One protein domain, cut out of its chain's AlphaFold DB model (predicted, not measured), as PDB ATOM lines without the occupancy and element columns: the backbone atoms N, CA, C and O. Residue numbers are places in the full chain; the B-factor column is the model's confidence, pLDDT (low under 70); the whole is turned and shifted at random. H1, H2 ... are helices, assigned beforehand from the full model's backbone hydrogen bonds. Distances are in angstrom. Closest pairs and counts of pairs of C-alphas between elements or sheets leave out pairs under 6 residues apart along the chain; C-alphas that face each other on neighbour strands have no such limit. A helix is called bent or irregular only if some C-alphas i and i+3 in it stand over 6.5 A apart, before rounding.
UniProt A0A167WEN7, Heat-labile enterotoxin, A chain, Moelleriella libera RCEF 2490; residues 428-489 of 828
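AT A GLANCE: This is residues 428 to 489 of the 828 residues of the protein "Heat-labile enterotoxin, A chain" of Moelleriella libera RCEF 2490 (UniProt A0A167WEN7). Two longer helices, H2 and H3, lie side by side and run the same way, and a long loop, residues 458 to 471, leads from the end of H2 back to the beginning of H3. The short helix H1 is set crosswise to H3, toward the end of the pair where H2 and H3 begin. The printed part has 62 residues with three named helices, in the order H1, H2, H3, and no named strand; the class is all helix. It is compact, with a radius of gyration of the C-alphas of 11.7 A, and its C-alphas span 33 by 25 by 16 A.

IN THESE COORDINATES: Find C-alpha 428 at (176.987, 184.528, 194.990), where H1 begins; it takes in residues 428 to 434 and is 9.9 A long from first to last C-alpha. With 8 residues between it and H1, H2 begins at C-alpha 443, at (175.189, 172.497, 190.194); it takes in residues 443 to 457 and runs 20.9 A from its first C-alpha to that of Leu 457. Pass over residues 458 to 471, a stretch with no named element, and you reach H3, residues 472 to 489, the longest helix. It runs 25.5 A from its first C-alpha to its last, C-alpha 489 at (177.925, 182.852, 171.284). None of the three helices is bent.

HOW THE PARTS SIT: Begin with H2 and H3, which touch with 16 pairs of C-alphas within 8 A. Their closest C-alphas are those of Cys 443 and Cys 476, 5.0 A apart. Their lines stand at a shallow tilt of 26 degrees, and they run the same way. H1 and H3 only just touch, with 3 pairs of C-alphas within 8 A, and H3 does so with residues 476 to 480 alone. The closest C-alphas there are those of Leu 433 and Cys 476, 6.9 A apart, and the two lines are about perpendicular, at 89 degrees. H1 and H2 are apart, but only just: their closest C-alphas are 8.4 A apart. In the backbones of H1, H2 and H3, every O i to N i+4 pair is within hydrogen-bond range.

THE WHOLE: The two C-alphas farthest apart are those of Asn 435 and Asn 461, at 34.2 A, while the first and last printed C-alphas, 428 and 489, are 23.8 A apart. The printed part has no cut. The link from H1 to H2 is short, with 8 residues, and the link from H2 to H3 is long, with 14 residues, whose C-alphas lie 9 to 19 A from the mean of all C-alphas. The mean pLDDT of the printed part is 73.0; 18 residues are under 70, namely residue 428, residues 431 to 434, residues 456 to 457, residues 460 to 464, residue 476 and residues 485 to 489.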
ATOM      1  N   ASN A 428     176.328 185.428 194.037       65.19
ATOM      2  CA  ASN A 428     176.987 184.528 194.990       65.19
ATOM      3  C   ASN A 428     177.253 183.137 194.388       65.19
ATOM      4  O   ASN A 428     178.336 182.590 194.576       65.19
ATOM      5  N   GLU A 429     176.304 182.591 193.621       75.38
ATOM      6  CA  GLU A 429     176.482 181.336 192.878       75.38
ATOM      7  C   GLU A 429     177.648 181.458 191.883       75.38
ATOM      8  O   GLU A 429     178.519 180.592 191.828       75.38
ATOM      9  N   THR A 430     177.719 182.585 191.170       70.69
ATOM     10  CA  THR A 430     178.795 182.904 190.220       70.69
ATOM     11  C   THR A 430     180.165 182.998 190.904       70.69
ATOM     12  O   THR A 430     181.125 182.393 190.430       70.69
ATOM     13  N   ALA A 431     180.266 183.692 192.043       65.19
ATOM     14  CA  ALA A 431     181.516 183.801 192.800       65.19
ATOM     15  C   ALA A 431     182.009 182.435 193.322       65.19
ATOM     16  O   ALA A 431     183.189 182.105 193.203       65.19
ATOM     17  N   LEU A 432     181.099 181.604 193.843       67.62
ATOM     18  CA  LEU A 432     181.419 180.260 194.337       67.62
ATOM     19  C   LEU A 432     181.847 179.304 193.208       67.62
ATOM     20  O   LEU A 432     182.762 178.504 193.410       67.62
ATOM     21  N   LEU A 433     181.250 179.413 192.013       69.50
ATOM     22  CA  LEU A 433     181.677 178.673 190.816       69.50
ATOM     23  C   LEU A 433     183.102 179.057 190.390       69.50
ATOM     24  O   LEU A 433     183.909 178.177 190.088       69.50
ATOM     25  N   LEU A 434     183.422 180.355 190.376       65.19
ATOM     26  CA  LEU A 434     184.741 180.860 189.978       65.19
ATOM     27  C   LEU A 434     185.837 180.482 190.986       65.19
ATOM     28  O   LEU A 434     186.927 180.085 190.574       65.19
ATOM     29  N   ASN A 435     185.522 180.499 192.283       70.25
ATOM     30  CA  ASN A 435     186.429 180.082 193.357       70.25
ATOM     31  C   ASN A 435     186.501 178.550 193.543       70.25
ATOM     32  O   ASN A 435     187.004 178.077 194.563       70.25
ATOM     33  N   GLY A 436     185.971 177.752 192.606       73.38
ATOM     34  CA  GLY A 436     186.019 176.283 192.661       73.38
ATOM     35  C   GLY A 436     185.286 175.663 193.859       73.38
ATOM     36  O   GLY A 436     185.514 174.502 194.191       73.38
ATOM     37  N   SER A 437     184.416 176.424 194.526       78.00
ATOM     38  CA  SER A 437     183.760 176.066 195.791       78.00
ATOM     39  C   SER A 437     182.499 175.226 195.553       78.00
ATOM     40  O   SER A 437     181.407 175.526 196.031       78.00
ATOM     41  N   TYR A 438     182.656 174.155 194.778       79.19
ATOM     42  CA  TYR A 438     181.566 173.331 194.247       79.19
ATOM     43  C   TYR A 438     180.726 172.636 195.329       79.19
ATOM     44  O   TYR A 438     179.524 172.459 195.154       79.19
ATOM     45  N   GLY A 439     181.323 172.296 196.476       74.25
ATOM     46  CA  GLY A 439     180.660 171.553 197.557       74.25
ATOM     47  C   GLY A 439     179.491 172.267 198.256       74.25
ATOM     48  O   GLY A 439     178.776 171.619 199.015       74.25
ATOM     49  N   VAL A 440     179.280 173.567 198.010       73.25
ATOM     50  CA  VAL A 440     178.163 174.357 198.575       73.25
ATOM     51  C   VAL A 440     177.120 174.789 197.534       73.25
ATOM     52  O   VAL A 440     176.192 175.527 197.859       73.25
ATOM     53  N   LEU A 441     177.249 174.336 196.284       78.00
ATOM     54  CA  LEU A 441     176.366 174.693 195.172       78.00
ATOM     55  C   LEU A 441     175.532 173.493 194.719       78.00
ATOM     56  O   LEU A 441     176.054 172.387 194.623       78.00
ATOM     57  N   ASN A 442     174.268 173.706 194.348       86.38
ATOM     58  CA  ASN A 442     173.490 172.703 193.617       86.38
ATOM     59  C   ASN A 442     173.731 172.872 192.109       86.38
ATOM     60  O   ASN A 442     172.986 173.571 191.423       86.38
ATOM     61  N   CYS A 443     174.797 172.271 191.584       83.38
ATOM     62  CA  CYS A 443     175.189 172.497 190.194       83.38
ATOM     63  C   CYS A 443     174.303 171.781 189.166       83.38
ATOM     64  O   CYS A 443     174.294 172.191 188.007       83.38
ATOM     65  N   GLU A 444     173.533 170.764 189.569       83.94
ATOM     66  CA  GLU A 444     172.498 170.154 188.720       83.94
ATOM     67  C   GLU A 444     171.381 171.169 188.415       83.94
ATOM     68  O   GLU A 444     171.001 171.348 187.256       83.94
ATOM     69  N   ASP A 445     170.933 171.913 189.433       83.12
ATOM     70  CA  ASP A 445     169.968 173.010 189.289       83.12
ATOM     71  C   ASP A 445     170.546 174.205 188.504       83.12
ATOM     72  O   ASP A 445     169.902 174.698 187.577       83.12
ATOM     73  N   LEU A 446     171.788 174.622 188.790       81.69
ATOM     74  CA  LEU A 446     172.463 175.702 188.048       81.69
ATOM     75  C   LEU A 446     172.609 175.370 186.552       81.69
ATOM     76  O   LEU A 446     172.380 176.233 185.699       81.69
ATOM     77  N   LEU A 447     172.949 174.117 186.218       81.62
ATOM     78  CA  LEU A 447     173.009 173.661 184.828       81.62
ATOM     79  C   LEU A 447     171.610 173.620 184.202       81.62
ATOM     80  O   LEU A 447     171.446 174.059 183.065       81.62
ATOM     81  N   GLY A 448     170.600 173.159 184.945       78.94
ATOM     82  CA  GLY A 448     169.200 173.189 184.520       78.94
ATOM     83  C   GLY A 448     168.721 174.597 184.162       78.94
ATOM     84  O   GLY A 448     168.196 174.798 183.066       78.94
ATOM     85  N   ARG A 449     168.972 175.586 185.030       85.25
ATOM     86  CA  ARG A 449     168.622 176.998 184.798       85.25
ATOM     87  C   ARG A 449     169.333 177.581 183.569       85.25
ATOM     88  O   ARG A 449     168.676 178.196 182.729       85.25
ATOM     89  N   LEU A 450     170.638 177.340 183.411       79.38
ATOM     90  CA  LEU A 450     171.410 177.769 182.231       79.38
ATOM     91  C   LEU A 450     170.898 177.153 180.924       79.38
ATOM     92  O   LEU A 450     170.730 177.858 179.928       79.38
ATOM     93  N   VAL A 451     170.663 175.841 180.923       78.94
ATOM     94  CA  VAL A 451     170.249 175.087 179.734       78.94
ATOM     95  C   VAL A 451     168.802 175.421 179.346       78.94
ATOM     96  O   VAL A 451     168.509 175.543 178.157       78.94
ATOM     97  N   PHE A 452     167.917 175.667 180.320       75.00
ATOM     98  CA  PHE A 452     166.563 176.181 180.082       75.00
ATOM     99  C   PHE A 452     166.581 177.590 179.473       75.00
ATOM    100  O   PHE A 452     165.998 177.804 178.412       75.00
ATOM    101  N   TYR A 453     167.321 178.529 180.075       77.25
ATOM    102  CA  TYR A 453     167.502 179.885 179.540       77.25
ATOM    103  C   TYR A 453     168.037 179.874 178.096       77.25
ATOM    104  O   TYR A 453     167.573 180.624 177.236       77.25
ATOM    105  N   GLN A 454     168.963 178.959 177.796       73.38
ATOM    106  CA  GLN A 454     169.504 178.783 176.454       73.38
ATOM    107  C   GLN A 454     168.495 178.183 175.459       73.38
ATOM    108  O   GLN A 454     168.559 178.523 174.280       73.38
ATOM    109  N   ALA A 455     167.545 177.344 175.886       72.00
ATOM    110  CA  ALA A 455     166.449 176.902 175.018       72.00
ATOM    111  C   ALA A 455     165.519 178.075 174.652       72.00
ATOM    112  O   ALA A 455     165.212 178.264 173.473       72.00
ATOM    113  N   THR A 456     165.170 178.916 175.633       69.12
ATOM    114  CA  THR A 456     164.352 180.126 175.440       69.12
ATOM    115  C   THR A 456     164.994 181.100 174.449       69.12
ATOM    116  O   THR A 456     164.339 181.514 173.494       69.12
ATOM    117  N   LEU A 457     166.292 181.404 174.598       69.06
ATOM    118  CA  LEU A 457     167.026 182.290 173.676       69.06
ATOM    119  C   LEU A 457     167.091 181.779 172.224       69.06
ATOM    120  O   LEU A 457     167.310 182.574 171.315       69.06
ATOM    121  N   ASN A 458     166.918 180.474 171.996       74.56
ATOM    122  CA  ASN A 458     166.908 179.867 170.660       74.56
ATOM    123  C   ASN A 458     165.482 179.588 170.132       74.56
ATOM    124  O   ASN A 458     165.333 178.883 169.136       74.56
ATOM    125  N   GLY A 459     164.430 180.096 170.793       73.81
ATOM    126  CA  GLY A 459     163.031 179.874 170.392       73.81
ATOM    127  C   GLY A 459     162.551 178.421 170.537       73.81
ATOM    128  O   GLY A 459     161.610 178.000 169.863       73.81
ATOM    129  N   GLY A 460     163.219 177.621 171.374       69.56
ATOM    130  CA  GLY A 460     162.965 176.189 171.515       69.56
ATOM    131  C   GLY A 460     161.857 175.865 172.519       69.56
ATOM    132  O   GLY A 460     162.109 175.814 173.717       69.56
ATOM    133  N   ASN A 461     160.663 175.516 172.034       59.50
ATOM    134  CA  ASN A 461     159.515 175.107 172.869       59.50
ATOM    135  C   ASN A 461     159.644 173.709 173.527       59.50
ATOM    136  O   ASN A 461     158.684 173.217 174.120       59.50
ATOM    137  N   ALA A 462     160.787 173.033 173.400       56.88
ATOM    138  CA  ALA A 462     161.021 171.707 173.970       56.88
ATOM    139  C   ALA A 462     161.852 171.811 175.255       56.88
ATOM    140  O   ALA A 462     162.922 172.416 175.247       56.88
ATOM    141  N   ALA A 463     161.393 171.172 176.337       60.97
ATOM    142  CA  ALA A 463     162.148 171.092 177.586       60.97
ATOM    143  C   ALA A 463     163.517 170.419 177.336       60.97
ATOM    144  O   ALA A 463     163.550 169.257 176.913       60.97
ATOM    145  N   PRO A 464     164.646 171.120 177.543       67.62
ATOM    146  CA  PRO A 464     165.951 170.629 177.119       67.62
ATOM    147  C   PRO A 464     166.478 169.527 178.049       67.62
ATOM    148  O   PRO A 464     166.332 169.581 179.270       67.62
ATOM    149  N   HIS A 465     167.127 168.519 177.465       74.50
ATOM    150  CA  HIS A 465     167.662 167.381 178.212       74.50
ATOM    151  C   HIS A 465     168.955 167.765 178.945       74.50
ATOM    152  O   HIS A 465     170.039 167.753 178.364       74.50
ATOM    153  N   VAL A 466     168.860 168.030 180.251       75.31
ATOM    154  CA  VAL A 466     170.035 168.116 181.137       75.31
ATOM    155  C   VAL A 466     170.703 166.729 181.203       75.31
ATOM    156  O   VAL A 466     170.002 165.746 181.470       75.31
ATOM    157  N   PRO A 467     172.013 166.583 180.926       74.94
ATOM    158  CA  PRO A 467     172.698 165.296 181.052       74.94
ATOM    159  C   PRO A 467     172.738 164.845 182.514       74.94
ATOM    160  O   PRO A 467     173.125 165.628 183.375       74.94
ATOM    161  N   ARG A 468     172.397 163.582 182.806       78.50
ATOM    162  CA  ARG A 468     172.570 163.027 184.158       78.50
ATOM    163  C   ARG A 468     174.045 162.748 184.429       78.50
ATOM    164  O   ARG A 468     174.588 161.779 183.898       78.50
ATOM    165  N   LEU A 469     174.668 163.574 185.261       85.69
ATOM    166  CA  LEU A 469     176.039 163.392 185.736       85.69
ATOM    167  C   LEU A 469     176.033 162.727 187.120       85.69
ATOM    168  O   LEU A 469     175.060 162.803 187.866       85.69
ATOM    169  N   THR A 470     177.103 162.005 187.453       76.06
ATOM    170  CA  THR A 470     177.138 161.115 188.633       76.06
ATOM    171  C   THR A 470     177.591 161.797 189.923       76.06
ATOM    172  O   THR A 470     177.581 161.165 190.978       76.06
ATOM    173  N   ASN A 471     178.010 163.062 189.859       84.69
ATOM    174  CA  ASN A 471     178.454 163.860 190.999       84.69
ATOM    175  C   ASN A 471     178.278 165.366 190.718       84.69
ATOM    176  O   ASN A 471     178.183 165.790 189.566       84.69
ATOM    177  N   ASN A 472     178.251 166.167 191.785       75.31
ATOM    178  CA  ASN A 472     178.012 167.610 191.709       75.31
ATOM    179  C   ASN A 472     179.164 168.384 191.040       75.31
ATOM    180  O   ASN A 472     178.912 169.304 190.268       75.31
ATOM    181  N   ASP A 473     180.417 167.983 191.265       76.88
ATOM    182  CA  ASP A 473     181.597 168.625 190.671       76.88
ATOM    183  C   ASP A 473     181.565 168.613 189.137       76.88
ATOM    184  O   ASP A 473     181.934 169.599 188.500       76.88
ATOM    185  N   ASP A 474     181.127 167.512 188.522       79.12
ATOM    186  CA  ASP A 474     181.010 167.407 187.063       79.12
ATOM    187  C   ASP A 474     179.852 168.251 186.509       79.12
ATOM    188  O   ASP A 474     179.983 168.834 185.425       79.12
ATOM    189  N   TYR A 475     178.772 168.432 187.279       77.25
ATOM    190  CA  TYR A 475     177.772 169.461 186.983       77.25
ATOM    191  C   TYR A 475     178.384 170.870 187.056       77.25
ATOM    192  O   TYR A 475     178.205 171.649 186.121       77.25
ATOM    193  N   CYS A 476     179.172 171.200 188.088       68.44
ATOM    194  CA  CYS A 476     179.784 172.530 188.218       68.44
ATOM    195  C   CYS A 476     180.792 172.826 187.092       68.44
ATOM    196  O   CYS A 476     180.803 173.923 186.531       68.44
ATOM    197  N   LYS A 477     181.597 171.833 186.689       77.06
ATOM    198  CA  LYS A 477     182.487 171.930 185.514       77.06
ATOM    199  C   LYS A 477     181.686 172.185 184.233       77.06
ATOM    200  O   LYS A 477     182.092 173.012 183.421       77.06
ATOM    201  N   SER A 478     180.539 171.523 184.075       75.25
ATOM    202  CA  SER A 478     179.640 171.713 182.927       75.25
ATOM    203  C   SER A 478     179.009 173.111 182.906       75.25
ATOM    204  O   SER A 478     178.970 173.739 181.850       75.25
ATOM    205  N   VAL A 479     178.612 173.648 184.066       75.00
ATOM    206  CA  VAL A 479     178.156 175.043 184.229       75.00
ATOM    207  C   VAL A 479     179.238 176.028 183.775       75.00
ATOM    208  O   VAL A 479     178.979 176.878 182.922       75.00
ATOM    209  N   VAL A 480     180.473 175.881 184.269       72.69
ATOM    210  CA  VAL A 480     181.602 176.756 183.896       72.69
ATOM    211  C   VAL A 480     181.939 176.653 182.400       72.69
ATOM    212  O   VAL A 480     182.319 177.653 181.783       72.69
ATOM    213  N   LEU A 481     181.783 175.474 181.789       72.38
ATOM    214  CA  LEU A 481     181.967 175.284 180.348       72.38
ATOM    215  C   LEU A 481     180.866 175.964 179.522       72.38
ATOM    216  O   LEU A 481     181.199 176.664 178.565       72.38
ATOM    217  N   GLU A 482     179.589 175.841 179.893       76.69
ATOM    218  CA  GLU A 482     178.506 176.479 179.131       76.69
ATOM    219  C   GLU A 482     178.498 178.005 179.316       76.69
ATOM    220  O   GLU A 482     178.275 178.722 178.344       76.69
ATOM    221  N   MET A 483     178.868 178.538 180.490       70.50
ATOM    222  CA  MET A 483     179.100 179.984 180.676       70.50
ATOM    223  C   MET A 483     180.177 180.522 179.715       70.50
ATOM    224  O   MET A 483     179.998 181.569 179.086       70.50
ATOM    225  N   ARG A 484     181.287 179.786 179.545       70.12
ATOM    226  CA  ARG A 484     182.332 180.112 178.556       70.12
ATOM    227  C   ARG A 484     181.813 179.975 177.118       70.12
ATOM    228  O   ARG A 484     182.141 180.802 176.270       70.12
ATOM    229  N   GLY A 485     180.961 178.982 176.856       67.00
ATOM    230  CA  GLY A 485     180.267 178.797 175.579       67.00
ATOM    231  C   GLY A 485     179.332 179.959 175.222       67.00
ATOM    232  O   GLY A 485     179.379 180.454 174.098       67.00
ATOM    233  N   GLN A 486     178.534 180.448 176.174       60.38
ATOM    234  CA  GLN A 486     177.621 181.578 175.976       60.38
ATOM    235  C   GLN A 486     178.367 182.886 175.695       60.38
ATOM    236  O   GLN A 486     177.963 183.612 174.785       60.38
ATOM    237  N   ARG A 487     179.487 183.163 176.384       54.47
ATOM    238  CA  ARG A 487     180.317 184.358 176.116       54.47
ATOM    239  C   ARG A 487     180.870 184.375 174.683       54.47
ATOM    240  O   ARG A 487     180.954 185.436 174.080       54.47
ATOM    241  N   ASN A 488     181.143 183.200 174.107       46.78
ATOM    242  CA  ASN A 488     181.558 183.045 172.707       46.78
ATOM    243  C   ASN A 488     180.388 183.040 171.695       46.78
ATOM    244  O   ASN A 488     180.638 183.119 170.493       46.78
ATOM    245  N   ARG A 489     179.128 182.923 172.144       52.69
ATOM    246  CA  ARG A 489     177.925 182.852 171.284       52.69
ATOM    247  C   ARG A 489     177.069 184.122 171.296       52.69
ATOM    248  O   ARG A 489     176.497 184.447 170.262       52.69
TER     249      ARG A 489